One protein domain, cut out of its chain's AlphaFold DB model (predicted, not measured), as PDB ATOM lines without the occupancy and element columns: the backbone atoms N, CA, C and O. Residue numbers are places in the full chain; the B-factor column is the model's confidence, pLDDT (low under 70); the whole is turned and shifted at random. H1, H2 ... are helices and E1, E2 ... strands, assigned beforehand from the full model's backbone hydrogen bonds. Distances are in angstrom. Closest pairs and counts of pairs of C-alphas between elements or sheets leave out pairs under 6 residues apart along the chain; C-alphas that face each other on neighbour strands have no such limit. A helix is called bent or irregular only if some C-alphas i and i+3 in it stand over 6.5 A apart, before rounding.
ATOM      1  N   SER A   2     -40.584  12.855  11.214       82.88
ATOM      2  CA  SER A   2     -39.866  11.746  10.590       82.88
ATOM      3  C   SER A   2     -39.283  10.793  11.643       82.88
ATOM      4  O   SER A   2     -39.165  11.112  12.827       82.88
ATOM      5  N   LYS A   3     -38.909   9.584  11.211       87.62
ATOM      6  CA  LYS A   3     -38.124   8.654  12.039       87.62
ATOM      7  C   LYS A   3     -36.742   9.236  12.371       87.62
ATOM      8  O   LYS A   3     -36.203   8.917  13.427       87.62
ATOM      9  N   GLU A   4     -36.200  10.064  11.482       91.69
ATOM     10  CA  GLU A   4     -34.896  10.719  11.619       91.69
ATOM     11  C   GLU A   4     -34.934  11.787  12.717       91.69
ATOM     12  O   GLU A   4     -34.070  11.767  13.588       91.69
ATOM     13  N   ASP A   5     -35.996  12.602  12.775       91.81
ATOM     14  CA  ASP A   5     -36.198  13.614  13.827       91.81
ATOM     15  C   ASP A   5     -36.183  12.963  15.218       91.81
ATOM     16  O   ASP A   5     -35.575  13.473  16.157       91.81
ATOM     17  N   ARG A   6     -36.828  11.794  15.346       93.19
ATOM     18  CA  ARG A   6     -36.846  11.038  16.603       93.19
ATOM     19  C   ARG A   6     -35.460  10.536  16.982       93.19
ATOM     20  O   ARG A   6     -35.100  10.652  18.143       93.19
ATOM     21  N   ILE A   7     -34.728   9.929  16.046       94.00
ATOM     22  CA  ILE A   7     -33.390   9.382  16.327       94.00
ATOM     23  C   ILE A   7     -32.459  10.512  16.766       94.00
ATOM     24  O   ILE A   7     -31.827  10.396  17.809       94.00
ATOM     25  N   TYR A   8     -32.473  11.627  16.036       95.12
ATOM     26  CA  TYR A   8     -31.702  12.816  16.383       95.12
ATOM     27  C   TYR A   8     -32.054  13.342  17.784       95.12
ATOM     28  O   TYR A   8     -31.172  13.623  18.593       95.12
ATOM     29  N   PHE A   9     -33.349  13.430  18.105       95.62
ATOM     30  CA  PHE A   9     -33.797  13.841  19.434       95.62
ATOM     31  C   PHE A   9     -33.383  12.851  20.536       95.62
ATOM     32  O   PHE A   9     -32.932  13.281  21.593       95.62
ATOM     33  N   GLU A  10     -33.503  11.540  20.305       95.56
ATOM     34  CA  GLU A  10     -33.084  10.502  21.258       95.56
ATOM     35  C   GLU A  10     -31.571  10.564  21.537       95.56
ATOM     36  O   GLU A  10     -31.161  10.416  22.687       95.56
ATOM     37  N   GLU A  11     -30.747  10.823  20.516       95.44
ATOM     38  CA  GLU A  11     -29.297  11.008  20.658       95.44
ATOM     39  C   GLU A  11     -28.965  12.259  21.480       95.44
ATOM     40  O   GLU A  11     -28.214  12.171  22.453       95.44
ATOM     41  N   LYS A  12     -29.590  13.399  21.162       96.06
ATOM     42  CA  LYS A  12     -29.405  14.651  21.915       96.06
ATOM     43  C   LYS A  12     -29.848  14.530  23.367       96.06
ATOM     44  O   LYS A  12     -29.142  14.965  24.272       96.06
ATOM     45  N   LEU A  13     -30.988  13.888  23.607       96.69
ATOM     46  CA  LEU A  13     -31.456  13.635  24.963       96.69
ATOM     47  C   LEU A  13     -30.474  12.728  25.711       96.69
ATOM     48  O   LEU A  13     -30.167  12.979  26.871       96.69
ATOM     49  N   GLN A  14     -29.949  11.692  25.055       96.81
ATOM     50  CA  GLN A  14     -28.978  10.787  25.663       96.81
ATOM     51  C   GLN A  14     -27.679  11.496  26.075       96.81
ATOM     52  O   GLN A  14     -27.135  11.142  27.124       96.81
ATOM     53  N   GLU A  15     -27.198  12.458  25.284       95.62
ATOM     54  CA  GLU A  15     -26.056  13.319  25.629       95.62
ATOM     55  C   GLU A  15     -26.350  14.126  26.905       95.62
ATOM     56  O   GLU A  15     -25.565  14.085  27.850       95.62
ATOM     57  N   GLU A  16     -27.517  14.774  26.997       95.75
ATOM     58  CA  GLU A  16     -27.883  15.553  28.189       95.75
ATOM     59  C   GLU A  16     -28.041  14.692  29.446       95.75
ATOM     60  O   GLU A  16     -27.588  15.073  30.527       95.75
ATOM     61  N   LEU A  17     -28.626  13.497  29.317       97.19
ATOM     62  CA  LEU A  17     -28.786  12.573  30.442       97.19
ATOM     63  C   LEU A  17     -27.442  12.092  31.007       97.19
ATOM     64  O   LEU A  17     -27.370  11.773  32.193       97.19
ATOM     65  N   GLN A  18     -26.384  12.013  30.189       96.62
ATOM     66  CA  GLN A  18     -25.044  11.634  30.661       96.62
ATOM     67  C   GLN A  18     -24.429  12.679  31.594       96.62
ATOM     68  O   GLN A  18     -23.578  12.322  32.403       96.62
ATOM     69  N   ASN A  19     -24.890  13.928  31.510       95.06
ATOM     70  CA  ASN A  19     -24.415  15.045  32.323       95.06
ATOM     71  C   ASN A  19     -25.189  15.202  33.643       95.06
ATOM     72  O   ASN A  19     -24.939  16.154  34.376       95.06
ATOM     73  N   ILE A  20     -26.160  14.326  33.921       96.56
ATOM     74  CA  ILE A  20     -26.939  14.363  35.159       96.56
ATOM     75  C   ILE A  20     -26.154  13.691  36.281       96.56
ATOM     76  O   ILE A  20     -25.782  12.518  36.193       96.56
ATOM     77  N   GLU A  21     -26.011  14.416  37.383       94.38
ATOM     78  CA  GLU A  21     -25.412  13.934  38.620       94.38
ATOM     79  C   GLU A  21     -26.411  14.028  39.780       94.38
ATOM     80  O   GLU A  21     -27.340  14.831  39.783       94.38
ATOM     81  N   CYS A  22     -26.223  13.184  40.791       95.81
ATOM     82  CA  CYS A  22     -26.979  13.211  42.038       95.81
ATOM     83  C   CYS A  22     -25.998  12.932  43.173       95.81
ATOM     84  O   CYS A  22     -25.149  12.046  43.060       95.81
ATOM     85  N   LYS A  23     -26.085  13.710  44.254       94.31
ATOM     86  CA  LYS A  23     -25.132  13.618  45.370       94.31
ATOM     87  C   LYS A  23     -25.429  12.417  46.262       94.31
ATOM     88  O   LYS A  23     -24.521  11.831  46.841       94.31
ATOM     89  N   GLU A  24     -26.704  12.070  46.376       95.88
ATOM     90  CA  GLU A  24     -27.236  11.102  47.326       95.88
ATOM     91  C   GLU A  24     -27.215   9.671  46.774       95.88
ATOM     92  O   GLU A  24     -27.038   8.716  47.529       95.88
ATOM     93  N   LEU A  25     -27.388   9.511  45.458       97.19
ATOM     94  CA  LEU A  25     -27.436   8.220  44.774       97.19
ATOM     95  C   LEU A  25     -26.514   8.219  43.559       97.19
ATOM     96  O   LEU A  25     -26.446   9.186  42.807       97.19
ATOM     97  N   ALA A  26     -25.872   7.081  43.294       97.69
ATOM     98  CA  ALA A  26     -25.098   6.928  42.070       97.69
ATOM     99  C   ALA A  26     -26.049   6.800  40.869       97.69
ATOM    100  O   ALA A  26     -26.754   5.794  40.724       97.69
ATOM    101  N   VAL A  27     -26.048   7.810  39.999       97.50
ATOM    102  CA  VAL A  27     -26.890   7.879  38.798       97.50
ATOM    103  C   VAL A  27     -26.095   7.464  37.570       97.50
ATOM    104  O   VAL A  27     -24.916   7.776  37.426       97.50
ATOM    105  N   LYS A  28     -26.735   6.708  36.677       97.44
ATOM    106  CA  LYS A  28     -26.169   6.360  35.375       97.44
ATOM    107  C   LYS A  28     -27.218   6.497  34.283       97.44
ATOM    108  O   LYS A  28     -28.263   5.847  34.353       97.44
ATOM    109  N   ALA A  29     -26.876   7.244  33.239       97.31
ATOM    110  CA  ALA A  29     -27.658   7.291  32.017       97.31
ATOM    111  C   ALA A  29     -27.663   5.935  31.295       97.31
ATOM    112  O   ALA A  29     -26.648   5.238  31.185       97.31
ATOM    113  N   VAL A  30     -28.833   5.559  30.795       95.62
ATOM    114  CA  VAL A  30     -29.075   4.393  29.943       95.62
ATOM    115  C   VAL A  30     -29.883   4.838  28.731       95.62
ATOM    116  O   VAL A  30     -30.502   5.893  28.777       95.62
ATOM    117  N   LYS A  31     -29.943   3.999  27.685       88.38
ATOM    118  CA  LYS A  31     -30.525   4.296  26.357       88.38
ATOM    119  C   LYS A  31     -31.866   5.057  26.350       88.38
ATOM    120  O   LYS A  31     -32.218   5.646  25.338       88.38
ATOM    121  N   LYS A  32     -32.661   4.963  27.418       87.25
ATOM    122  CA  LYS A  32     -33.974   5.604  27.539       87.25
ATOM    123  C   LYS A  32     -34.233   6.169  28.934       87.25
ATOM    124  O   LYS A  32     -35.368   6.114  29.380       87.25
ATOM    125  N   GLY A  33     -33.222   6.661  29.642       96.88
ATOM    126  CA  GLY A  33     -33.436   7.299  30.943       96.88
ATOM    127  C   GLY A  33     -32.288   7.108  31.923       96.88
ATOM    128  O   GLY A  33     -31.123   7.090  31.527       96.88
ATOM    129  N   LEU A  34     -32.613   6.970  33.205       98.56
ATOM    130  CA  LEU A  34     -31.653   6.959  34.307       98.56
ATOM    131  C   LEU A  34     -31.856   5.732  35.196       98.56
ATOM    132  O   LEU A  34     -32.982   5.351  35.501       98.56
ATOM    133  N   LYS A  35     -30.754   5.141  35.663       98.44
ATOM    134  CA  LYS A  35     -30.760   4.139  36.737       98.44
ATOM    135  C   LYS A  35     -30.066   4.686  37.969       98.44
ATOM    136  O   LYS A  35     -28.976   5.247  37.861       98.44
ATOM    137  N   PHE A  36     -30.663   4.434  39.125       98.62
ATOM    138  CA  PHE A  36     -30.174   4.884  40.422       98.62
ATOM    139  C   PHE A  36     -29.655   3.691  41.205       98.62
ATOM    140  O   PHE A  36     -30.290   2.628  41.244       98.62
ATOM    141  N   ARG A  37     -28.491   3.862  41.831       98.50
ATOM    142  CA  ARG A  37     -27.899   2.857  42.705       98.50
ATOM    143  C   ARG A  37     -27.715   3.377  44.118       98.50
ATOM    144  O   ARG A  37     -27.192   4.469  44.322       98.50
ATOM    145  N   PHE A  38     -28.048   2.510  45.063       97.81
ATOM    146  CA  PHE A  38     -27.724   2.638  46.474       97.81
ATOM    147  C   PHE A  38     -26.890   1.414  46.865       97.81
ATOM    148  O   PHE A  38     -27.240   0.292  46.499       97.81
ATOM    149  N   GLU A  39     -25.734   1.625  47.498       94.50
ATOM    150  CA  GLU A  39     -24.813   0.544  47.901       94.50
ATOM    151  C   GLU A  39     -24.520  -0.482  46.780       94.50
ATOM    152  O   GLU A  39     -24.549  -1.696  46.972       94.50
ATOM    153  N   LYS A  40     -24.247   0.014  45.563       92.88
ATOM    154  CA  LYS A  40     -23.977  -0.772  44.333       92.88
ATOM    155  C   LYS A  40     -25.167  -1.568  43.768       92.88
ATOM    156  O   LYS A  40     -25.044  -2.094  42.659       92.88
ATOM    157  N   LYS A  41     -26.321  -1.615  44.437       97.19
ATOM    158  CA  LYS A  41     -27.551  -2.240  43.922       97.19
ATOM    159  C   LYS A  41     -28.381  -1.223  43.150       97.19
ATOM    160  O   LYS A  41     -28.433  -0.061  43.530       97.19
ATOM    161  N   ILE A  42     -29.023  -1.645  42.062       98.12
ATOM    162  CA  ILE A  42     -30.001  -0.801  41.361       98.12
ATOM    163  C   ILE A  42     -31.278  -0.792  42.200       98.12
ATOM    164  O   ILE A  42     -31.801  -1.860  42.501       98.12
ATOM    165  N   VAL A  43     -31.749   0.398  42.565       98.56
ATOM    166  CA  VAL A  43     -32.897   0.576  43.472       98.56
ATOM    167  C   VAL A  43     -34.049   1.354  42.849       98.56
ATOM    168  O   VAL A  43     -35.178   1.259  43.317       98.56
ATOM    169  N   ALA A  44     -33.778   2.111  41.789       98.62
ATOM    170  CA  ALA A  44     -34.791   2.878  41.088       98.62
ATOM    171  C   ALA A  44     -34.385   3.139  39.638       98.62
ATOM    172  O   ALA A  44     -33.208   3.032  39.266       98.62
ATOM    173  N   GLU A  45     -35.362   3.525  38.829       98.31
ATOM    174  CA  GLU A  45     -35.124   4.033  37.485       98.31
ATOM    175  C   GLU A  45     -36.172   5.056  37.052       98.31
ATOM    176  O   GLU A  45     -37.292   5.093  37.566       98.31
ATOM    177  N   LEU A  46     -35.760   5.870  36.086       98.56
ATOM    178  CA  LEU A  46     -36.599   6.748  35.291       98.56
ATOM    179  C   LEU A  46     -36.475   6.308  33.833       98.56
ATOM    180  O   LEU A  46     -35.353   6.138  33.351       98.56
ATOM    181  N   ASP A  47     -37.596   6.135  33.138       97.25
ATOM    182  CA  ASP A  47     -37.627   5.713  31.741       97.25
ATOM    183  C   ASP A  47     -38.505   6.613  30.866       97.25
ATOM    184  O   ASP A  47     -39.593   7.039  31.246       97.25
ATOM    185  N   PHE A  48     -38.012   6.903  29.666       97.38
ATOM    186  CA  PHE A  48     -38.741   7.605  28.624       97.38
ATOM    187  C   PHE A  48     -39.433   6.591  27.718       97.38
ATOM    188  O   PHE A  48     -38.794   5.827  26.981       97.38
ATOM    189  N   GLN A  49     -40.762   6.621  27.724       96.06
ATOM    190  CA  GLN A  49     -41.584   5.773  26.877       96.06
ATOM    191  C   GLN A  49     -42.091   6.553  25.668       96.06
ATOM    192  O   GLN A  49     -42.786   7.557  25.796       96.06
ATOM    193  N   TYR A  50     -41.773   6.054  24.473       94.88
ATOM    194  CA  TYR A  50     -42.281   6.616  23.228       94.88
ATOM    195  C   TYR A  50     -43.711   6.145  22.941       94.88
ATOM    196  O   TYR A  50     -43.966   4.946  22.794       94.88
ATOM    197  N   LEU A  51     -44.628   7.094  22.781       93.31
ATOM    198  CA  LEU A  51     -46.010   6.869  22.379       93.31
ATOM    199  C   LEU A  51     -46.147   7.044  20.864       93.31
ATOM    200  O   LEU A  51     -46.278   8.158  20.361       93.31
ATOM    201  N   VAL A  52     -46.168   5.927  20.129       90.94
ATOM    202  CA  VAL A  52     -46.166   5.915  18.651       90.94
ATOM    203  C   VAL A  52     -47.286   6.769  18.049       90.94
ATOM    204  O   VAL A  52     -47.024   7.550  17.144       90.94
ATOM    205  N   LYS A  53     -48.520   6.657  18.562       90.44
ATOM    206  CA  LYS A  53     -49.683   7.390  18.024       90.44
ATOM    207  C   LYS A  53     -49.657   8.889  18.331       90.44
ATOM    208  O   LYS A  53     -50.194   9.668  17.556       90.44
ATOM    209  N   ALA A  54     -49.068   9.279  19.459       89.44
ATOM    210  CA  ALA A  54     -48.973  10.679  19.870       89.44
ATOM    211  C   ALA A  54     -47.691  11.354  19.361       89.44
ATOM    212  O   ALA A  54     -47.545  12.563  19.494       89.44
ATOM    213  N   HIS A  55     -46.753  10.571  18.815       92.06
ATOM    214  CA  HIS A  55     -45.404  11.007  18.466       92.06
ATOM    215  C   HIS A  55     -44.727  11.818  19.588       92.06
ATOM    216  O   HIS A  55     -44.109  12.858  19.361       92.06
ATOM    217  N   ALA A  56     -44.858  11.318  20.815       94.19
ATOM    218  CA  ALA A  56     -44.431  12.006  22.024       94.19
ATOM    219  C   ALA A  56     -43.854  11.027  23.048       94.19
ATOM    220  O   ALA A  56     -44.082   9.819  22.960       94.19
ATOM    221  N   PHE A  57     -43.122  11.547  24.025       95.38
ATOM    222  CA  PHE A  57     -42.565  10.795  25.139       95.38
ATOM    223  C   PHE A  57     -43.302  11.084  26.441       95.38
ATOM    224  O   PHE A  57     -43.666  12.228  26.719       95.38
ATOM    225  N   THR A  58     -43.469  10.052  27.258       96.44
ATOM    226  CA  THR A  58     -43.815  10.164  28.680       96.44
ATOM    227  C   THR A  58     -42.620   9.757  29.522       96.44
ATOM    228  O   THR A  58     -41.791   8.962  29.075       96.44
ATOM    229  N   LEU A  59     -42.552  10.281  30.739       97.88
ATOM    230  CA  LEU A  59     -41.611   9.826  31.750       97.88
ATOM    231  C   LEU A  59     -42.339   8.876  32.697       97.88
ATOM    232  O   LEU A  59     -43.410   9.198  33.216       97.88
ATOM    233  N   ASN A  60     -41.746   7.719  32.932       97.69
ATOM    234  CA  ASN A  60     -42.144   6.815  33.992       97.69
ATOM    235  C   ASN A  60     -41.025   6.759  35.029       97.69
ATOM    236  O   ASN A  60     -39.851   6.963  34.712       97.69
ATOM    237  N   GLY A  61     -41.392   6.483  36.272       98.19
ATOM    238  CA  GLY A  61     -40.426   6.262  37.332       98.19
ATOM    239  C   GLY A  61     -40.886   5.181  38.276       98.19
ATOM    240  O   GLY A  61     -42.086   5.023  38.499       98.19
ATOM    241  N   ARG A  62     -39.927   4.436  38.821       98.25
ATOM    242  CA  ARG A  62     -40.188   3.370  39.789       98.25
ATOM    243  C   ARG A  62     -39.048   3.217  40.782       98.25
ATOM    244  O   ARG A  62     -37.880   3.330  40.410       98.25
ATOM    245  N   VAL A  63     -39.400   2.899  42.023       98.75
ATOM    246  CA  VAL A  63     -38.469   2.596  43.118       98.75
ATOM    247  C   VAL A  63     -38.825   1.220  43.664       98.75
ATOM    248  O   VAL A  63     -39.962   0.968  44.053       98.75
ATOM    249  N   PHE A  64     -37.856   0.316  43.638       98.12
ATOM    250  CA  PHE A  64     -38.019  -1.116  43.916       98.12
ATOM    251  C   PHE A  64     -36.869  -1.659  44.778       98.12
ATOM    252  O   PHE A  64     -36.535  -2.840  44.733       98.12
ATOM    253  N   GLY A  65     -36.208  -0.780  45.527       98.00
ATOM    254  CA  GLY A  65     -35.109  -1.134  46.410       98.00
ATOM    255  C   GLY A  65     -34.742   0.009  47.345       98.00
ATOM    256  O   GLY A  65     -35.224   1.134  47.198       98.00
ATOM    257  N   GLY A  66     -33.849  -0.284  48.286       97.62
ATOM    258  CA  GLY A  66     -33.350   0.678  49.263       97.62
ATOM    259  C   GLY A  66     -34.069   0.601  50.614       97.62
ATOM    260  O   GLY A  66     -35.009  -0.175  50.771       97.62
ATOM    261  N   PRO A  67     -33.638   1.410  51.597       97.81
ATOM    262  CA  PRO A  67     -34.043   1.260  52.996       97.81
ATOM    263  C   PRO A  67     -35.558   1.240  53.241       97.81
ATOM    264  O   PRO A  67     -36.046   0.389  53.984       97.81
ATOM    265  N   ILE A  68     -36.315   2.135  52.594       98.06
ATOM    266  CA  ILE A  68     -37.777   2.188  52.750       98.06
ATOM    267  C   ILE A  68     -38.422   0.926  52.169       98.06
ATOM    268  O   ILE A  68     -39.241   0.294  52.831       98.06
ATOM    269  N   PHE A  69     -38.016   0.525  50.961       98.31
ATOM    270  CA  PHE A  69     -38.492  -0.698  50.313       98.31
ATOM    271  C   PHE A  69     -38.200  -1.945  51.164       98.31
ATOM    272  O   PHE A  69     -39.095  -2.748  51.435       98.31
ATOM    273  N   ASP A  70     -36.969  -2.064  51.664       97.94
ATOM    274  CA  ASP A  70     -36.530  -3.178  52.505       97.94
ATOM    275  C   ASP A  70     -37.286  -3.211  53.844       97.94
ATOM    276  O   ASP A  70     -37.559  -4.284  54.380       97.94
ATOM    277  N   CYS A  71     -37.659  -2.051  54.393       97.62
ATOM    278  CA  CYS A  71     -38.536  -1.969  55.557       97.62
ATOM    279  C   CYS A  71     -39.958  -2.447  55.230       97.62
ATOM    280  O   CYS A  71     -40.501  -3.279  55.958       97.62
ATOM    281  N   MET A  72     -40.540  -1.983  54.121       97.69
ATOM    282  CA  MET A  72     -41.907  -2.340  53.724       97.69
ATOM    283  C   MET A  72     -42.056  -3.832  53.426       97.69
ATOM    284  O   MET A  72     -43.067  -4.421  53.792       97.69
ATOM    285  N   SER A  73     -41.041  -4.463  52.829       96.56
ATOM    286  CA  SER A  73     -41.059  -5.905  52.524       96.56
ATOM    287  C   SER A  73     -41.145  -6.818  53.758       96.56
ATOM    288  O   SER A  73     -41.413  -8.008  53.621       96.56
ATOM    289  N   LYS A  74     -40.931  -6.276  54.965       97.19
ATOM    290  CA  LYS A  74     -41.043  -7.002  56.241       97.19
ATOM    291  C   LYS A  74     -42.423  -6.869  56.887       97.19
ATOM    292  O   LYS A  74     -42.640  -7.428  57.958       97.19
ATOM    293  N   ILE A  75     -43.320  -6.093  56.285       97.00
ATOM    294  CA  ILE A  75     -44.663  -5.836  56.793       97.00
ATOM    295  C   ILE A  75     -45.644  -6.721  56.023       97.00
ATOM    296  O   ILE A  75     -45.709  -6.658  54.797       97.00
ATOM    297  N   ASP A  76     -46.429  -7.521  56.743       95.81
ATOM    298  CA  ASP A  76     -47.517  -8.301  56.151       95.81
ATOM    299  C   ASP A  76     -48.730  -7.392  55.904       95.81
ATOM    300  O   ASP A  76     -49.426  -6.989  56.837       95.81
ATOM    301  N   MET A  77     -48.927  -6.984  54.647       96.75
ATOM    302  CA  MET A  77     -49.962  -6.017  54.276       96.75
ATOM    303  C   MET A  77     -51.331  -6.706  54.167       96.75
ATOM    304  O   MET A  77     -51.517  -7.547  53.285       96.75
ATOM    305  N   PRO A  78     -52.353  -6.295  54.945       97.06
ATOM    306  CA  PRO A  78     -53.657  -6.962  54.948       97.06
ATOM    307  C   PRO A  78     -54.560  -6.552  53.770       97.06
ATOM    308  O   PRO A  78     -55.760  -6.825  53.768       97.06
ATOM    309  N   TYR A  79     -54.021  -5.847  52.772       96.69
ATOM    310  CA  TYR A  79     -54.753  -5.381  51.599       96.69
ATOM    311  C   TYR A  79     -53.857  -5.311  50.356       96.69
ATOM    312  O   TYR A  79     -52.634  -5.441  50.416       96.69
ATOM    313  N   LYS A  80     -54.482  -5.138  49.186       96.31
ATOM    314  CA  LYS A  80     -53.771  -5.068  47.902       96.31
ATOM    315  C   LYS A  80     -53.070  -3.722  47.719       96.31
ATOM    316  O   LYS A  80     -53.647  -2.683  48.027       96.31
ATOM    317  N   SER A  81     -51.870  -3.771  47.147       97.12
ATOM    318  CA  SER A  81     -51.098  -2.603  46.715       97.12
ATOM    319  C   SER A  81     -51.885  -1.733  45.728       97.12
ATOM    320  O   SER A  81     -52.652  -2.246  44.908       97.12
ATOM    321  N   ASN A  82     -51.651  -0.416  45.758       97.31
ATOM    322  CA  ASN A  82     -52.093   0.501  44.701       97.31
ATOM    323  C   ASN A  82     -51.389   0.225  43.358       97.31
ATOM    324  O   ASN A  82     -51.885   0.634  42.307       97.31
ATOM    325  N   LEU A  83     -50.225  -0.427  43.394       96.75
ATOM    326  CA  LEU A  83     -49.378  -0.685  42.237       96.75
ATOM    327  C   LEU A  83     -49.519  -2.138  41.773       96.75
ATOM    328  O   LEU A  83     -49.643  -3.059  42.577       96.75
ATOM    329  N   GLY A  84     -49.449  -2.350  40.458       92.44
ATOM    330  CA  GLY A  84     -49.446  -3.682  39.840       92.44
ATOM    331  C   GLY A  84     -48.067  -4.353  39.792       92.44
ATOM    332  O   GLY A  84     -47.857  -5.235  38.966       92.44
ATOM    333  N   SER A  85     -47.114  -3.892  40.601       93.38
ATOM    334  CA  SER A  85     -45.730  -4.370  40.645       93.38
ATOM    335  C   SER A  85     -45.203  -4.370  42.080       93.38
ATOM    336  O   SER A  85     -45.785  -3.729  42.956       93.38
ATOM    337  N   ASP A  86     -44.057  -5.017  42.290       93.25
ATOM    338  CA  ASP A  86     -43.352  -5.045  43.579       93.25
ATOM    339  C   ASP A  86     -42.599  -3.736  43.876       93.25
ATOM    340  O   ASP A  86     -41.677  -3.726  44.675       93.25
ATOM    341  N   ALA A  87     -42.906  -2.620  43.214       97.81
ATOM    342  CA  ALA A  87     -42.291  -1.332  43.533       97.81
ATOM    343  C   ALA A  87     -42.929  -0.731  44.798       97.81
ATOM    344  O   ALA A  87     -44.132  -0.872  45.011       97.81
ATOM    345  N   CYS A  88     -42.168   0.009  45.615       97.94
ATOM    346  CA  CYS A  88     -42.774   0.796  46.696       97.94
ATOM    347  C   CYS A  88     -43.414   2.090  46.174       97.94
ATOM    348  O   CYS A  88     -44.410   2.540  46.743       97.94
ATOM    349  N   PHE A  89     -42.878   2.634  45.079       98.62
ATOM    350  CA  PHE A  89     -43.326   3.856  44.418       98.62
ATOM    351  C   PHE A  89     -43.238   3.703  42.896       98.62
ATOM    352  O   PHE A  89     -42.257   3.162  42.377       98.62
ATOM    353  N   SER A  90     -44.248   4.186  42.174       98.19
ATOM    354  CA  SER A  90     -44.277   4.210  40.715       98.19
ATOM    355  C   SER A  90     -45.158   5.341  40.197       98.19
ATOM    356  O   SER A  90     -46.267   5.546  40.682       98.19
ATOM    357  N   PHE A  91     -44.718   6.004  39.131       97.00
ATOM    358  CA  PHE A  91     -45.521   7.000  38.428       97.00
ATOM    359  C   PHE A  91     -45.383   6.917  36.910       97.00
ATOM    360  O   PHE A  91     -44.415   6.378  36.375       97.00
ATOM    361  N   THR A  92     -46.341   7.539  36.227       96.06
ATOM    362  CA  THR A  92     -46.235   7.953  34.827       96.06
ATOM    363  C   THR A  92     -46.652   9.413  34.705       96.06
ATOM    364  O   THR A  92     -47.553   9.861  35.423       96.06
ATOM    365  N   THR A  93     -46.009  10.173  33.820       95.69
ATOM    366  CA  THR A  93     -46.446  11.536  33.487       95.69
ATOM    367  C   THR A  93     -47.638  11.545  32.543       95.69
ATOM    368  O   THR A  93     -48.297  12.572  32.434       95.69
ATOM    369  N   SER A  94     -47.960  10.421  31.898       92.06
ATOM    370  CA  SER A  94     -49.127  10.317  31.022       92.06
ATOM    371  C   SER A  94     -50.403  10.742  31.755       92.06
ATOM    372  O   SER A  94     -50.798  10.129  32.744       92.06
ATOM    373  N   GLY A  95     -51.061  11.791  31.261       86.50
ATOM    374  CA  GLY A  95     -52.290  12.333  31.846       86.50
ATOM    375  C   GLY A  95     -52.100  13.144  33.135       86.50
ATOM    376  O   GLY A  95     -53.099  13.571  33.717       86.50
ATOM    377  N   ARG A  96     -50.862  13.393  33.589       86.12
ATOM    378  CA  ARG A  96     -50.607  14.328  34.697       86.12
ATOM    379  C   ARG A  96     -50.813  15.765  34.240       86.12
ATOM    380  O   ARG A  96     -50.246  16.200  33.245       86.12
ATOM    381  N   GLN A  97     -51.585  16.510  35.025       83.75
ATOM    382  CA  GLN A  97     -51.905  17.918  34.768       83.75
ATOM    383  C   GLN A  97     -51.091  18.889  35.638       83.75
ATOM    384  O   GLN A  97     -51.327  20.093  35.591       83.75
ATOM    385  N   ASP A  98     -50.127  18.383  36.414       84.12
ATOM    386  CA  ASP A  98     -49.245  19.192  37.269       84.12
ATOM    387  C   ASP A  98     -48.232  20.038  36.480       84.12
ATOM    388  O   ASP A  98     -47.613  20.940  37.037       84.12
ATOM    389  N   LYS A  99     -48.090  19.748  35.180       85.88
ATOM    390  CA  LYS A  99     -47.199  20.406  34.220       85.88
ATOM    391  C   LYS A  99     -45.718  20.410  34.611       85.88
ATOM    392  O   LYS A  99     -44.941  21.164  34.032       85.88
ATOM    393  N   LYS A 100     -45.306  19.548  35.547       89.06
ATOM    394  CA  LYS A 100     -43.915  19.483  36.026       89.06
ATOM    395  C   LYS A 100     -42.970  18.928  34.963       89.06
ATOM    396  O   LYS A 100     -41.867  19.428  34.794       89.06
ATOM    397  N   PHE A 101     -43.415  17.913  34.220       92.38
ATOM    398  CA  PHE A 101     -42.636  17.332  33.123       92.38
ATOM    399  C   PHE A 101     -42.873  18.026  31.784       92.38
ATOM    400  O   PHE A 101     -41.942  18.244  31.019       92.38
ATOM    401  N   SER A 102     -44.126  18.357  31.476       89.00
ATOM    402  CA  SER A 102     -44.515  18.903  30.178       89.00
ATOM    403  C   SER A 102     -45.543  20.014  30.347       89.00
ATOM    404  O   SER A 102     -46.458  19.857  31.154       89.00
ATOM    405  N   PRO A 103     -45.488  21.088  29.539       81.81
ATOM    406  CA  PRO A 103     -46.548  22.096  29.511       81.81
ATOM    407  C   PRO A 103     -47.885  21.548  28.969       81.81
ATOM    408  O   PRO A 103     -48.930  22.181  29.140       81.81
ATOM    409  N   SER A 104     -47.869  20.378  28.316       84.25
ATOM    410  CA  SER A 104     -49.051  19.705  27.775       84.25
ATOM    411  C   SER A 104     -49.952  19.138  28.874       84.25
ATOM    412  O   SER A 104     -49.479  18.479  29.797       84.25
ATOM    413  N   ILE A 105     -51.273  19.273  28.704       83.38
ATOM    414  CA  ILE A 105     -52.281  18.636  29.576       83.38
ATOM    415  C   ILE A 105     -52.234  17.101  29.545       83.38
ATOM    416  O   ILE A 105     -52.803  16.448  30.416       83.38
ATOM    417  N   TYR A 106     -51.575  16.525  28.537       87.56
ATOM    418  CA  TYR A 106     -51.387  15.082  28.404       87.56
ATOM    419  C   TYR A 106     -50.135  14.585  29.141       87.56
ATOM    420  O   TYR A 106     -49.907  13.378  29.185       87.56
ATOM    421  N   GLY A 107     -49.315  15.489  29.696       90.81
ATOM    422  CA  GLY A 107     -48.081  15.152  30.409       90.81
ATOM    423  C   GLY A 107     -47.026  14.461  29.532       90.81
ATOM    424  O   GLY A 107     -46.198  13.684  30.012       90.81
ATOM    425  N   THR A 108     -47.067  14.743  28.229       94.62
ATOM    426  CA  THR A 108     -46.178  14.192  27.199       94.62
ATOM    427  C   THR A 108     -45.329  15.291  26.572       94.62
ATOM    428  O   THR A 108     -45.836  16.391  26.346       94.62
ATOM    429  N   ILE A 109     -44.093  14.992  26.189       94.81
ATOM    430  CA  ILE A 109     -43.251  15.888  25.383       94.81
ATOM    431  C   ILE A 109     -43.274  15.403  23.938       94.81
ATOM    432  O   ILE A 109     -42.837  14.289  23.649       94.81
ATOM    433  N   ALA A 110     -43.830  16.210  23.035       94.06
ATOM    434  CA  ALA A 110     -43.782  15.916  21.607       94.06
ATOM    435  C   ALA A 110     -42.327  15.906  21.131       94.06
ATOM    436  O   ALA A 110     -41.519  16.700  21.612       94.06
ATOM    437  N   ILE A 111     -41.991  15.028  20.186       94.00
ATOM    438  CA  ILE A 111     -40.665  15.082  19.562       94.00
ATOM    439  C   ILE A 111     -40.532  16.445  18.858       94.00
ATOM    440  O   ILE A 111     -41.379  16.786  18.020       94.00
ATOM    441  N   PRO A 112     -39.497  17.227  19.192       93.88
ATOM    442  CA  PRO A 112     -39.266  18.523  18.580       93.88
ATOM    443  C   PRO A 112     -38.705  18.364  17.165       93.88
ATOM    444  O   PRO A 112     -38.172  17.317  16.793       93.88
ATOM    445  N   ARG A 113     -38.774  19.437  16.374       93.12
ATOM    446  CA  ARG A 113     -37.932  19.538  15.177       93.12
ATOM    447  C   ARG A 113     -36.455  19.654  15.588       93.12
ATOM    448  O   ARG A 113     -36.199  20.140  16.696       93.12
ATOM    449  N   PRO A 114     -35.492  19.260  14.736       94.06
ATOM    450  CA  PRO A 114     -34.067  19.292  15.076       94.06
ATOM    451  C   PRO A 114     -33.573  20.636  15.634       94.06
ATOM    452  O   PRO A 114     -32.800  20.646  16.592       94.06
ATOM    453  N   GLU A 115     -34.069  21.760  15.112       94.69
ATOM    454  CA  GLU A 115     -33.720  23.116  15.561       94.69
ATOM    455  C   GLU A 115     -34.157  23.441  17.005       94.69
ATOM    456  O   GLU A 115     -33.559  24.303  17.643       94.69
ATOM    457  N   HIS A 116     -35.148  22.722  17.546       95.25
ATOM    458  CA  HIS A 116     -35.665  22.886  18.913       95.25
ATOM    459  C   HIS A 116     -35.266  21.734  19.851       95.25
ATOM    460  O   HIS A 116     -35.685  21.692  21.014       95.25
ATOM    461  N   ALA A 117     -34.474  20.771  19.363       95.31
ATOM    462  CA  ALA A 117     -34.109  19.584  20.132       95.31
ATOM    463  C   ALA A 117     -33.341  19.942  21.409       95.31
ATOM    464  O   ALA A 117     -33.704  19.460  22.480       95.31
ATOM    465  N   SER A 118     -32.341  20.822  21.316       95.19
ATOM    466  CA  SER A 118     -31.515  21.217  22.464       95.19
ATOM    467  C   SER A 118     -32.328  21.914  23.557       95.19
ATOM    468  O   SER A 118     -32.195  21.580  24.728       95.19
ATOM    469  N   GLU A 119     -33.223  22.834  23.183       95.62
ATOM    470  CA  GLU A 119     -34.124  23.512  24.127       95.62
ATOM    471  C   GLU A 119     -35.022  22.505  24.860       95.62
ATOM    472  O   GLU A 119     -35.137  22.531  26.086       95.62
ATOM    473  N   THR A 120     -35.594  21.556  24.116       95.75
ATOM    474  CA  THR A 120     -36.454  20.511  24.684       95.75
ATOM    475  C   THR A 120     -35.672  19.573  25.611       95.75
ATOM    476  O   THR A 120     -36.177  19.197  26.669       95.75
ATOM    477  N   CYS A 121     -34.438  19.204  25.252       96.25
ATOM    478  CA  CYS A 121     -33.580  18.368  26.098       96.25
ATOM    479  C   CYS A 121     -33.186  19.093  27.392       96.25
ATOM    480  O   CYS A 121     -33.243  18.486  28.460       96.25
ATOM    481  N   ASN A 122     -32.885  20.393  27.321       95.38
ATOM    482  CA  ASN A 122     -32.604  21.217  28.499       95.38
ATOM    483  C   ASN A 122     -33.815  21.317  29.431       95.38
ATOM    484  O   ASN A 122     -33.668  21.164  30.641       95.38
ATOM    485  N   HIS A 123     -35.018  21.507  28.878       95.44
ATOM    486  CA  HIS A 123     -36.260  21.474  29.658       95.44
ATOM    487  C   HIS A 123     -36.439  20.131  30.378       95.44
ATOM    488  O   HIS A 123     -36.728  20.103  31.574       95.44
ATOM    489  N   ILE A 124     -36.218  19.012  29.676       96.50
ATOM    490  CA  ILE A 124     -36.287  17.673  30.278       96.50
ATOM    491  C   ILE A 124     -35.274  17.536  31.408       96.50
ATOM    492  O   ILE A 124     -35.650  17.124  32.503       96.50
ATOM    493  N   LYS A 125     -34.009  17.882  31.156       96.50
ATOM    494  CA  LYS A 125     -32.942  17.808  32.154       96.50
ATOM    495  C   LYS A 125     -33.302  18.608  33.404       96.50
ATOM    496  O   LYS A 125     -33.259  18.058  34.499       96.50
ATOM    497  N   HIS A 126     -33.761  19.845  33.231       96.25
ATOM    498  CA  HIS A 126     -34.174  20.699  34.339       96.25
ATOM    499  C   HIS A 126     -35.341  20.097  35.136       96.25
ATOM    500  O   HIS A 126     -35.279  20.019  36.359       96.25
ATOM    501  N   ALA A 127     -36.375  19.580  34.461       96.56
ATOM    502  CA  ALA A 127     -37.491  18.910  35.134       96.56
ATOM    503  C   ALA A 127     -37.038  17.667  35.925       96.56
ATOM    504  O   ALA A 127     -37.569  17.377  37.004       96.56
ATOM    505  N   LEU A 128     -36.064  16.918  35.397       97.88
ATOM    506  CA  LEU A 128     -35.471  15.784  36.097       97.88
ATOM    507  C   LEU A 128     -34.711  16.232  37.347       97.88
ATOM    508  O   LEU A 128     -34.986  15.703  38.421       97.88
ATOM    509  N   GLU A 129     -33.796  17.188  37.217       96.94
ATOM    510  CA  GLU A 129     -32.922  17.654  38.303       96.94
ATOM    511  C   GLU A 129     -33.700  18.344  39.430       96.94
ATOM    512  O   GLU A 129     -33.469  18.044  40.599       96.94
ATOM    513  N   GLU A 130     -34.673  19.193  39.099       95.56
ATOM    514  CA  GLU A 130     -35.427  19.963  40.096       95.56
ATOM    515  C   GLU A 130     -36.492  19.136  40.822       95.56
ATOM    516  O   GLU A 130     -36.786  19.367  41.998       95.56
ATOM    517  N   TYR A 131     -37.111  18.173  40.131       95.75
ATOM    518  CA  TYR A 131     -38.292  17.494  40.661       95.75
ATOM    519  C   TYR A 131     -38.170  15.976  40.707       95.75
ATOM    520  O   TYR A 131     -38.279  15.390  41.787       95.75
ATOM    521  N   TYR A 132     -37.973  15.316  39.562       97.50
ATOM    522  CA  TYR A 132     -38.120  13.856  39.496       97.50
ATOM    523  C   TYR A 132     -36.968  13.098  40.160       97.50
ATOM    524  O   TYR A 132     -37.214  12.082  40.806       97.50
ATOM    525  N   ILE A 133     -35.730  13.582  40.056       98.00
ATOM    526  CA  ILE A 133     -34.576  12.995  40.749       98.00
ATOM    527  C   ILE A 133     -34.733  13.161  42.263       98.00
ATOM    528  O   ILE A 133     -34.699  12.142  42.954       98.00
ATOM    529  N   PRO A 134     -35.000  14.365  42.804       97.19
ATOM    530  CA  PRO A 134     -35.277  14.523  44.227       97.19
ATOM    531  C   PRO A 134     -36.451  13.677  44.744       97.19
ATOM    532  O   PRO A 134     -36.379  13.160  45.857       97.19
ATOM    533  N   LEU A 135     -37.505  13.487  43.941       97.38
ATOM    534  CA  LEU A 135     -38.629  12.604  44.275       97.38
ATOM    535  C   LEU A 135     -38.188  11.134  44.390       97.38
ATOM    536  O   LEU A 135     -38.530  10.460  45.360       97.38
ATOM    537  N   ILE A 136     -37.385  10.644  43.438       98.38
ATOM    538  CA  ILE A 136     -36.797   9.294  43.493       98.38
ATOM    539  C   ILE A 136     -35.876   9.149  44.708       98.38
ATOM    540  O   ILE A 136     -35.979   8.163  45.436       98.38
ATOM    541  N   VAL A 137     -35.009  10.135  44.957       98.00
ATOM    542  CA  VAL A 137     -34.108  10.148  46.119       98.00
ATOM    543  C   VAL A 137     -34.912  10.083  47.411       98.00
ATOM    544  O   VAL A 137     -34.626   9.224  48.236       98.00
ATOM    545  N   GLY A 138     -35.960  10.898  47.559       97.25
ATOM    546  CA  GLY A 138     -36.825  10.908  48.743       97.25
ATOM    547  C   GLY A 138     -37.557   9.587  48.999       97.25
ATOM    548  O   GLY A 138     -37.962   9.333  50.135       97.25
ATOM    549  N   CYS A 139     -37.684   8.734  47.976       98.06
ATOM    550  CA  CYS A 139     -38.242   7.388  48.088       98.06
ATOM    551  C   CYS A 139     -37.225   6.299  48.454       98.06
ATOM    552  O   CYS A 139     -37.619   5.178  48.777       98.06
ATOM    553  N   VAL A 140     -35.931   6.611  48.404       98.06
ATOM    554  CA  VAL A 140     -34.843   5.707  48.805       98.06
ATOM    555  C   VAL A 140     -34.245   6.164  50.138       98.06
ATOM    556  O   VAL A 140     -34.110   5.368  51.065       98.06
ATOM    557  N   LEU A 141     -33.915   7.451  50.234       96.69
ATOM    558  CA  LEU A 141     -33.296   8.132  51.366       96.69
ATOM    559  C   LEU A 141     -34.261   9.217  51.874       96.69
ATOM    560  O   LEU A 141     -34.291  10.323  51.326       96.69
ATOM    561  N   PRO A 142     -35.094   8.908  52.884       94.31
ATOM    562  CA  PRO A 142     -36.152   9.809  53.311       94.31
ATOM    563  C   PRO A 142     -35.601  11.096  53.930       94.31
ATOM    564  O   PRO A 142     -34.590  11.096  54.634       94.31
ATOM    565  N   SER A 143     -36.295  12.201  53.674       92.94
ATOM    566  CA  SER A 143     -35.987  13.544  54.183       92.94
ATOM    567  C   SER A 143     -37.280  14.291  54.535       92.94
ATOM    568  O   SER A 143     -38.364  13.709  54.471       92.94
ATOM    569  N   GLU A 144     -37.196  15.568  54.925       89.88
ATOM    570  CA  GLU A 144     -38.362  16.376  55.332       89.88
ATOM    571  C   GLU A 144     -39.444  16.481  54.229       89.88
ATOM    572  O   GLU A 144     -40.629  16.588  54.543       89.88
ATOM    573  N   ARG A 145     -39.062  16.369  52.943       91.44
ATOM    574  CA  ARG A 145     -39.996  16.393  51.797       91.44
ATOM    575  C   ARG A 145     -40.766  15.090  51.576       91.44
ATOM    576  O   ARG A 145     -41.799  15.106  50.919       91.44
ATOM    577  N   THR A 146     -40.281  13.957  52.091       95.38
ATOM    578  CA  THR A 146     -40.792  12.630  51.703       95.38
ATOM    579  C   THR A 146     -42.281  12.474  52.015       95.38
ATOM    580  O   THR A 146     -43.029  11.964  51.187       95.38
ATOM    581  N   ILE A 147     -42.745  12.954  53.173       95.38
ATOM    582  CA  ILE A 147     -44.173  12.890  53.526       95.38
ATOM    583  C   ILE A 147     -45.012  13.858  52.678       95.38
ATOM    584  O   ILE A 147     -46.139  13.515  52.328       95.38
ATOM    585  N   ASP A 148     -44.472  15.018  52.295       95.12
ATOM    586  CA  ASP A 148     -45.179  15.959  51.411       95.12
ATOM    587  C   ASP A 148     -45.382  15.370  50.017       95.12
ATOM    588  O   ASP A 148     -46.467  15.473  49.448       95.12
ATOM    589  N   ASP A 149     -44.364  14.687  49.491       95.88
ATOM    590  CA  ASP A 149     -44.455  13.985  48.213       95.88
ATOM    591  C   ASP A 149     -45.506  12.854  48.270       95.88
ATOM    592  O   ASP A 149     -46.233  12.629  47.295       95.88
ATOM    593  N   VAL A 150     -45.648  12.171  49.417       97.12
ATOM    594  CA  VAL A 150     -46.726  11.189  49.638       97.12
ATOM    595  C   VAL A 150     -48.088  11.867  49.682       97.12
ATOM    596  O   VAL A 150     -49.001  11.421  48.993       97.12
ATOM    597  N   LEU A 151     -48.243  12.947  50.450       95.62
ATOM    598  CA  LEU A 151     -49.491  13.711  50.544       95.62
ATOM    599  C   LEU A 151     -49.938  14.254  49.183       95.62
ATOM    600  O   LEU A 151     -51.133  14.229  48.874       95.62
ATOM    601  N   TYR A 152     -48.983  14.693  48.363       94.44
ATOM    602  CA  TYR A 152     -49.225  15.241  47.036       94.44
ATOM    603  C   TYR A 152     -49.770  14.200  46.053       94.44
ATOM    604  O   TYR A 152     -50.658  14.501  45.252       94.44
ATOM    605  N   SER A 153     -49.253  12.969  46.070       95.19
ATOM    606  CA  SER A 153     -49.707  11.906  45.161       95.19
ATOM    607  C   SER A 153     -49.714  10.529  45.834       95.19
ATOM    608  O   SER A 153     -48.958   9.642  45.437       95.19
ATOM    609  N   PRO A 154     -50.625  10.272  46.796       96.81
ATOM    610  CA  PRO A 154     -50.594   9.037  47.581       96.81
ATOM    611  C   PRO A 154     -50.751   7.776  46.728       96.81
ATOM    612  O   PRO A 154     -50.261   6.711  47.076       96.81
ATOM    613  N   ARG A 155     -51.437   7.883  45.587       96.19
ATOM    614  CA  ARG A 155     -51.707   6.749  44.694       96.19
ATOM    615  C   ARG A 155     -50.474   6.248  43.941       96.19
ATOM    616  O   ARG A 155     -50.535   5.149  43.405       96.19
ATOM    617  N   ASP A 156     -49.387   7.016  43.928       97.56
ATOM    618  CA  ASP A 156     -48.118   6.585  43.336       97.56
ATOM    619  C   ASP A 156     -47.362   5.596  44.235       97.56
ATOM    620  O   ASP A 156     -46.400   4.971  43.800       97.56
ATOM    621  N   TYR A 157     -47.781   5.439  45.492       98.56
ATOM    622  CA  TYR A 157     -47.143   4.559  46.463       98.56
ATOM    623  C   TYR A 157     -47.971   3.287  46.639       98.56
ATOM    624  O   TYR A 157     -49.196   3.350  46.756       98.56
ATOM    625  N   SER A 158     -47.301   2.133  46.695       98.06
ATOM    626  CA  SER A 158     -47.922   0.807  46.890       98.06
ATOM    627  C   SER A 158     -48.831   0.754  48.120       98.06
ATOM    628  O   SER A 158     -50.002   0.393  48.013       98.06
ATOM    629  N   TYR A 159     -48.298   1.192  49.261       98.31
ATOM    630  CA  TYR A 159     -48.944   1.221  50.570       98.31
ATOM    631  C   TYR A 159     -48.571   2.533  51.274       98.31
ATOM    632  O   TYR A 159     -47.559   2.573  51.973       98.31
ATOM    633  N   PRO A 160     -49.312   3.637  51.074       98.12
ATOM    634  CA  PRO A 160     -48.827   4.966  51.456       98.12
ATOM    635  C   PRO A 160     -48.594   5.133  52.964       98.12
ATOM    636  O   PRO A 160     -47.585   5.708  53.360       98.12
ATOM    637  N   ALA A 161     -49.477   4.593  53.812       98.06
ATOM    638  CA  ALA A 161     -49.302   4.640  55.267       98.06
ATOM    639  C   ALA A 161     -48.061   3.852  55.723       98.06
ATOM    640  O   ALA A 161     -47.248   4.361  56.493       98.06
ATOM    641  N   ALA A 162     -47.863   2.645  55.187       98.19
ATOM    642  CA  ALA A 162     -46.677   1.845  55.484       98.19
ATOM    643  C   ALA A 162     -45.384   2.453  54.930       98.19
ATOM    644  O   ALA A 162     -44.337   2.370  55.570       98.19
ATOM    645  N   PHE A 163     -45.452   3.101  53.768       98.50
ATOM    646  CA  PHE A 163     -44.334   3.848  53.213       98.50
ATOM    647  C   PHE A 163     -43.928   4.994  54.145       98.50
ATOM    648  O   PHE A 163     -42.748   5.116  54.462       98.50
ATOM    649  N   ILE A 164     -44.891   5.783  54.642       97.88
ATOM    650  CA  ILE A 164     -44.636   6.835  55.640       97.88
ATOM    651  C   ILE A 164     -43.995   6.230  56.891       97.88
ATOM    652  O   ILE A 164     -42.949   6.705  57.323       97.88
ATOM    653  N   HIS A 165     -44.565   5.151  57.430       97.44
ATOM    654  CA  HIS A 165     -44.019   4.468  58.602       97.44
ATOM    655  C   HIS A 165     -42.551   4.063  58.421       97.44
ATOM    656  O   HIS A 165     -41.697   4.349  59.264       97.44
ATOM    657  N   CYS A 166     -42.234   3.440  57.289       97.94
ATOM    658  CA  CYS A 166     -40.870   3.046  56.971       97.94
ATOM    659  C   CYS A 166     -39.945   4.240  56.712       97.94
ATOM    660  O   CYS A 166     -38.794   4.212  57.147       97.94
ATOM    661  N   ALA A 167     -40.435   5.308  56.077       97.38
ATOM    662  CA  ALA A 167     -39.677   6.541  55.892       97.38
ATOM    663  C   ALA A 167     -39.252   7.143  57.242       97.38
ATOM    664  O   ALA A 167     -38.078   7.462  57.425       97.38
ATOM    665  N   VAL A 168     -40.175   7.212  58.206       96.31
ATOM    666  CA  VAL A 168     -39.909   7.719  59.562       96.31
ATOM    667  C   VAL A 168     -38.944   6.817  60.329       96.31
ATOM    668  O   VAL A 168     -38.024   7.317  60.971       96.31
ATOM    669  N   LYS A 169     -39.097   5.490  60.231       95.50
ATOM    670  CA  LYS A 169     -38.146   4.541  60.834       95.50
ATOM    671  C   LYS A 169     -36.729   4.696  60.289       95.50
ATOM    672  O   LYS A 169     -35.771   4.518  61.034       95.50
ATOM    673  N   CYS A 170     -36.591   5.001  59.001       94.06
ATOM    674  CA  CYS A 170     -35.294   5.257  58.382       94.06
ATOM    675  C   CYS A 170     -34.730   6.636  58.755       94.06
ATOM    676  O   CYS A 170     -33.518   6.770  58.910       94.06
ATOM    677  N   ASN A 171     -35.584   7.653  58.888       92.12
ATOM    678  CA  ASN A 171     -35.187   9.003  59.263       92.12
ATOM    679  C   ASN A 171     -36.318   9.726  60.014       92.12
ATOM    680  O   ASN A 171     -37.271  10.219  59.408       92.12
ATOM    681  N   SER A 172     -36.188   9.865  61.334       88.12
ATOM    682  CA  SER A 172     -37.220  10.496  62.169       88.12
ATOM    683  C   SER A 172     -37.437  11.982  61.855       88.12
ATOM    684  O   SER A 172     -38.535  12.496  62.067       88.12
ATOM    685  N   SER A 173     -36.440  12.670  61.281       87.50
ATOM    686  CA  SER A 173     -36.581  14.075  60.861       87.50
ATOM    687  C   SER A 173     -37.648  14.279  59.780       87.50
ATOM    688  O   SER A 173     -38.181  15.378  59.645       87.50
ATOM    689  N   THR A 174     -38.035  13.220  59.060       86.38
ATOM    690  CA  THR A 174     -39.096  13.254  58.046       86.38
ATOM    691  C   THR A 174     -40.457  13.693  58.607       86.38
ATOM    692  O   THR A 174     -41.265  14.250  57.866       86.38
ATOM    693  N   LEU A 175     -40.705  13.529  59.914       85.75
ATOM    694  CA  LEU A 175     -41.934  13.980  60.584       85.75
ATOM    695  C   LEU A 175     -41.992  15.466  60.921       85.75
ATOM    696  O   LEU A 175     -43.022  15.945  61.403       85.75
ATOM    697  N   LYS A 176     -40.909  16.213  60.721       80.94
ATOM    698  CA  LYS A 176     -40.851  17.611  61.136       80.94
ATOM    699  C   LYS A 176     -42.006  18.410  60.524       80.94
ATOM    700  O   LYS A 176     -42.209  18.416  59.311       80.94
ATOM    701  N   ASN A 177     -42.757  19.093  61.388       78.19
ATOM    702  CA  ASN A 177     -43.944  19.880  61.041       78.19
ATOM    703  C   ASN A 177     -45.089  19.083  60.380       78.19
ATOM    704  O   ASN A 177     -45.945  19.689  59.737       78.19
ATOM    705  N   LYS A 178     -45.131  17.749  60.510       85.81
ATOM    706  CA  LYS A 178     -46.224  16.923  59.971       85.81
ATOM    707  C   LYS A 178     -47.318  16.705  61.007       85.81
ATOM    708  O   LYS A 178     -47.051  16.559  62.197       85.81
ATOM    709  N   SER A 179     -48.562  16.662  60.538       86.62
ATOM    710  CA  SER A 179     -49.735  16.439  61.378       86.62
ATOM    711  C   SER A 179     -50.248  15.013  61.215       86.62
ATOM    712  O   SER A 179     -50.695  14.624  60.136       86.62
ATOM    713  N   LEU A 180     -50.267  14.240  62.303       89.00
ATOM    714  CA  LEU A 180     -50.900  12.917  62.320       89.00
ATOM    715  C   LEU A 180     -52.373  12.988  61.876       89.00
ATOM    716  O   LEU A 180     -52.860  12.104  61.171       89.00
ATOM    717  N   ALA A 181     -53.080  14.062  62.242       90.75
ATOM    718  CA  ALA A 181     -54.472  14.263  61.849       90.75
ATOM    719  C   ALA A 181     -54.626  14.443  60.328       90.75
ATOM    720  O   ALA A 181     -55.574  13.919  59.744       90.75
ATOM    721  N   GLU A 182     -53.695  15.141  59.675       92.56
ATOM    722  CA  GLU A 182     -53.696  15.305  58.217       92.56
ATOM    723  C   GLU A 182     -53.543  13.955  57.505       92.56
ATOM    724  O   GLU A 182     -54.334  13.628  56.618       92.56
ATOM    725  N   LEU A 183     -52.590  13.132  57.957       93.06
ATOM    726  CA  LEU A 183     -52.354  11.797  57.403       93.06
ATOM    727  C   LEU A 183     -53.582  10.892  57.565       93.06
ATOM    728  O   LEU A 183     -54.026  10.265  56.601       93.06
ATOM    729  N   ARG A 184     -54.182  10.878  58.763       93.19
ATOM    730  CA  ARG A 184     -55.370  10.066  59.084       93.19
ATOM    731  C   ARG A 184     -56.620  10.467  58.305       93.19
ATOM    732  O   ARG A 184     -57.462   9.618  58.021       93.19
ATOM    733  N   ASN A 185     -56.752  11.743  57.952       94.38
ATOM    734  CA  ASN A 185     -57.915  12.244  57.220       94.38
ATOM    735  C   ASN A 185     -57.820  12.006  55.700       94.38
ATOM    736  O   ASN A 185     -58.820  12.150  54.988       94.38
ATOM    737  N   ASN A 186     -56.656  11.602  55.179       95.62
ATOM    738  CA  ASN A 186     -56.464  11.357  53.754       95.62
ATOM    739  C   ASN A 186     -56.857   9.922  53.351       95.62
ATOM    740  O   ASN A 186     -56.088   8.973  53.483       95.62
ATOM    741  N   LYS A 187     -58.043   9.766  52.747       95.50
ATOM    742  CA  LYS A 187     -58.581   8.472  52.265       95.50
ATOM    743  C   LYS A 187     -57.763   7.801  51.150       95.50
ATOM    744  O   LYS A 187     -58.012   6.648  50.798       95.50
ATOM    745  N   ASN A 188     -56.837   8.521  50.513       96.25
ATOM    746  CA  ASN A 188     -55.920   7.907  49.553       96.25
ATOM    747  C   ASN A 188     -54.686   7.311  50.242       96.25
ATOM    748  O   ASN A 188     -54.080   6.420  49.652       96.25
ATOM    749  N   ILE A 189     -54.360   7.761  51.460       97.50
ATOM    750  CA  ILE A 189     -53.311   7.186  52.310       97.50
ATOM    751  C   ILE A 189     -53.867   6.019  53.127       97.50
ATOM    752  O   ILE A 189     -53.273   4.946  53.125       97.50
ATOM    753  N   ILE A 190     -55.021   6.219  53.768       97.56
ATOM    754  CA  ILE A 190     -55.658   5.231  54.647       97.56
ATOM    755  C   ILE A 190     -56.542   4.287  53.826       97.56
ATOM    756  O   ILE A 190     -57.565   4.703  53.274       97.56
ATOM    757  N   LYS A 191     -56.148   3.015  53.744       96.25
ATOM    758  CA  LYS A 191     -56.828   1.936  53.005       96.25
ATOM    759  C   LYS A 191     -57.417   0.874  53.927       96.25
ATOM    760  O   LYS A 191     -58.496   0.362  53.635       96.25
ATOM    761  N   ASN A 192     -56.749   0.582  55.039       97.44
ATOM    762  CA  ASN A 192     -57.251  -0.248  56.124       97.44
ATOM    763  C   ASN A 192     -57.069   0.530  57.426       97.44
ATOM    764  O   ASN A 192     -55.950   0.709  57.888       97.44
ATOM    765  N   LYS A 193     -58.173   1.037  57.983       96.31
ATOM    766  CA  LYS A 193     -58.136   2.022  59.068       96.31
ATOM    767  C   LYS A 193     -57.361   1.526  60.286       96.31
ATOM    768  O   LYS A 193     -56.497   2.256  60.746       96.31
ATOM    769  N   ASP A 194     -57.668   0.329  60.774       96.38
ATOM    770  CA  ASP A 194     -57.076  -0.195  62.008       96.38
ATOM    771  C   ASP A 194     -55.567  -0.399  61.815       96.38
ATOM    772  O   ASP A 194     -54.757   0.190  62.522       96.38
ATOM    773  N   PHE A 195     -55.188  -1.108  60.751       97.75
ATOM    774  CA  PHE A 195     -53.788  -1.382  60.435       97.75
ATOM    775  C   PHE A 195     -52.968  -0.117  60.128       97.75
ATOM    776  O   PHE A 195     -51.868   0.065  60.647       97.75
ATOM    777  N   ASP A 196     -53.485   0.775  59.278       97.56
ATOM    778  CA  ASP A 196     -52.760   1.981  58.875       97.56
ATOM    779  C   ASP A 196     -52.657   2.984  60.033       97.56
ATOM    780  O   ASP A 196     -51.666   3.708  60.130       97.56
ATOM    781  N   PHE A 197     -53.658   3.047  60.920       97.06
ATOM    782  CA  PHE A 197     -53.600   3.913  62.099       97.06
ATOM    783  C   PHE A 197     -52.552   3.429  63.091       97.06
ATOM    784  O   PHE A 197     -51.797   4.270  63.573       97.06
ATOM    785  N   ASP A 198     -52.457   2.120  63.327       96.44
ATOM    786  CA  ASP A 198     -51.429   1.541  64.193       96.44
ATOM    787  C   ASP A 198     -50.019   1.863  63.668       96.44
ATOM    788  O   ASP A 198     -49.147   2.315  64.416       96.44
ATOM    789  N   LEU A 199     -49.794   1.720  62.355       96.00
ATOM    790  CA  LEU A 199     -48.515   2.077  61.732       96.00
ATOM    791  C   LEU A 199     -48.179   3.561  61.895       96.00
ATOM    792  O   LEU A 199     -47.035   3.900  62.212       96.00
ATOM    793  N   LEU A 200     -49.151   4.448  61.677       95.38
ATOM    794  CA  LEU A 200     -48.930   5.886  61.803       95.38
ATOM    795  C   LEU A 200     -48.729   6.311  63.259       95.38
ATOM    796  O   LEU A 200     -47.865   7.142  63.510       95.38
ATOM    797  N   ASP A 201     -49.438   5.726  64.223       93.44
ATOM    798  CA  ASP A 201     -49.294   6.084  65.639       93.44
ATOM    799  C   ASP A 201     -47.886   5.808  66.160       93.44
ATOM    800  O   ASP A 201     -47.306   6.664  66.826       93.44
ATOM    801  N   THR A 202     -47.281   4.687  65.754       90.94
ATOM    802  CA  THR A 202     -45.879   4.378  66.101       90.94
ATOM    803  C   THR A 202     -44.858   5.363  65.527       90.94
ATOM    804  O   THR A 202     -43.697   5.344  65.924       90.94
ATOM    805  N   CYS A 203     -45.253   6.212  64.573       88.50
ATOM    806  CA  CYS A 203     -44.382   7.260  64.051       88.50
ATOM    807  C   CYS A 203     -44.349   8.476  64.987       88.50
ATOM    808  O   CYS A 203     -43.318   9.128  65.095       88.50
TER     809      CYS A 203
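AT A GLANCE: This is residues 2 to 203 of the 205 residues of an uncharacterized protein of Pseudomonas syringae pv. syringae (UniProt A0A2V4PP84). A slab of five strands, E1 to E5, has the helices H1 and H3 over one face, and beyond one end of the slab the helices H2, H4, H5, H6, H7 and H8 gather into a second lobe with H5 in its middle. The long H3 runs over the sheet and reaches H2 and H4 of that lobe with its last part. The printed part has 202 residues, with eight named helices and five named strands in the order H1 E1 E2 E3 E4 H2 E5 H3 H4 H5 H6 H7 H8. The sheet's order is E1 E2 E3 E4 E5, all antiparallel, and the class is mixed, helices and strands. The whole is compact, with a radius of gyration of the C-alphas of 17.9 A, and elongated in outline, spanning 56 by 34 by 29 A.

HOW THE PARTS SIT: Start at H1, residues 3 to 18, then find the strands E1, residues 26 to 30, E2, residues 33 to 38, E3, residues 41 to 51, and E4, residues 56 to 63: a meander, each strand the antiparallel neighbour of the one before. Look for N 28 and O 35 at 2.9 A between E1 and E2, N 36 and O 44 at 2.9 A between E2 and E3, and N 47 and O 60 at 2.9 A between E3 and E4. The edge strand E5, residues 89 to 92, is the antiparallel neighbour of E4, with N 61 and O 91 at 3.0 A. The sheet is twisted, its C-alphas lying up to 4.4 A off the best plane. H1 is on the sheet at a height of 8.6 A, over E2, at 8 degrees to it on the local plane, along the strands. Now find H3, residues 114 to 140, on the same face as H1 at a height of 7.9 A; these two layers are a sheet and the helices on one face of it. H3 runs slantwise to the strands, at 37 degrees to E3 on the local plane. With residues 114 to 125 alone H3 touches H1, at a steep tilt of 46 degrees, the same way; the closest C-alphas are those of Leu 13 and Cys 121, 5.3 A apart. H2, residues 67 to 72, only grazes the sheet with residues 67 to 69. H4, residues 146 to 152, touches H3, the closest C-alphas being those of Gly 138 and Thr 146, 5.2 A apart. The hub is H5, residues 160 to 170, which touches four other helices. H5 touches H2 at Ile 68 and Cys 166, whose C-alphas, the closest, are 5.3 A apart. H4 and H5 form a helical hairpin, with their closest C-alphas, of Ile 147 and Ile 164, 6.4 A apart. H6, residues 172 to 175, touches H5 only at the corner, and only just, with 3 pairs of C-alphas within 8 A. H7, residues 180 to 185, and H8, residues 193 to 203, form a helical hairpin and only just touch, with 3 pairs within 8 A. H8 touches H5 at a shallow tilt of 20 degrees, the same way, with the C-alphas of Ala 161 and Asp 196 closest at 5.7 A. Every O i to N i+4 pair is within hydrogen-bond range in H1, H2, H4, H5 and H7, against 19 of 23 in H3 and 6 of 7 in H8; H6 is too short for such a pair.

IN THESE COORDINATES: Find C-alpha 3 at (-38.124, 8.654, 12.039); from there H1 runs 23.0 A. E3 is the longest strand, 29.8 A, and E4 measures 23.9 A. Find C-alpha 114 at (-34.067, 19.292, 15.076); H3 runs 36.4 A from it, with a kink of 34 degrees near residue 128, and is irregular, C-alphas 115 and 118 being 7.5 A apart. H5 is 15.2 A long, and H8, 15.5 A, ends with C-alpha 203 at (-44.382, 7.260, 64.051).

THE WHOLE: The C-alphas farthest apart, those of Glu 115 and Asp 194, are 57.0 A from each other. The printed part has no cut. Look for the two long links at residues 73 to 88 and 93 to 113; in the second, residues 109 to 110 pair antiparallel with residues 56 to 57 of E4. The mean pLDDT of the printed part is 94.7, and no printed residue is under 70.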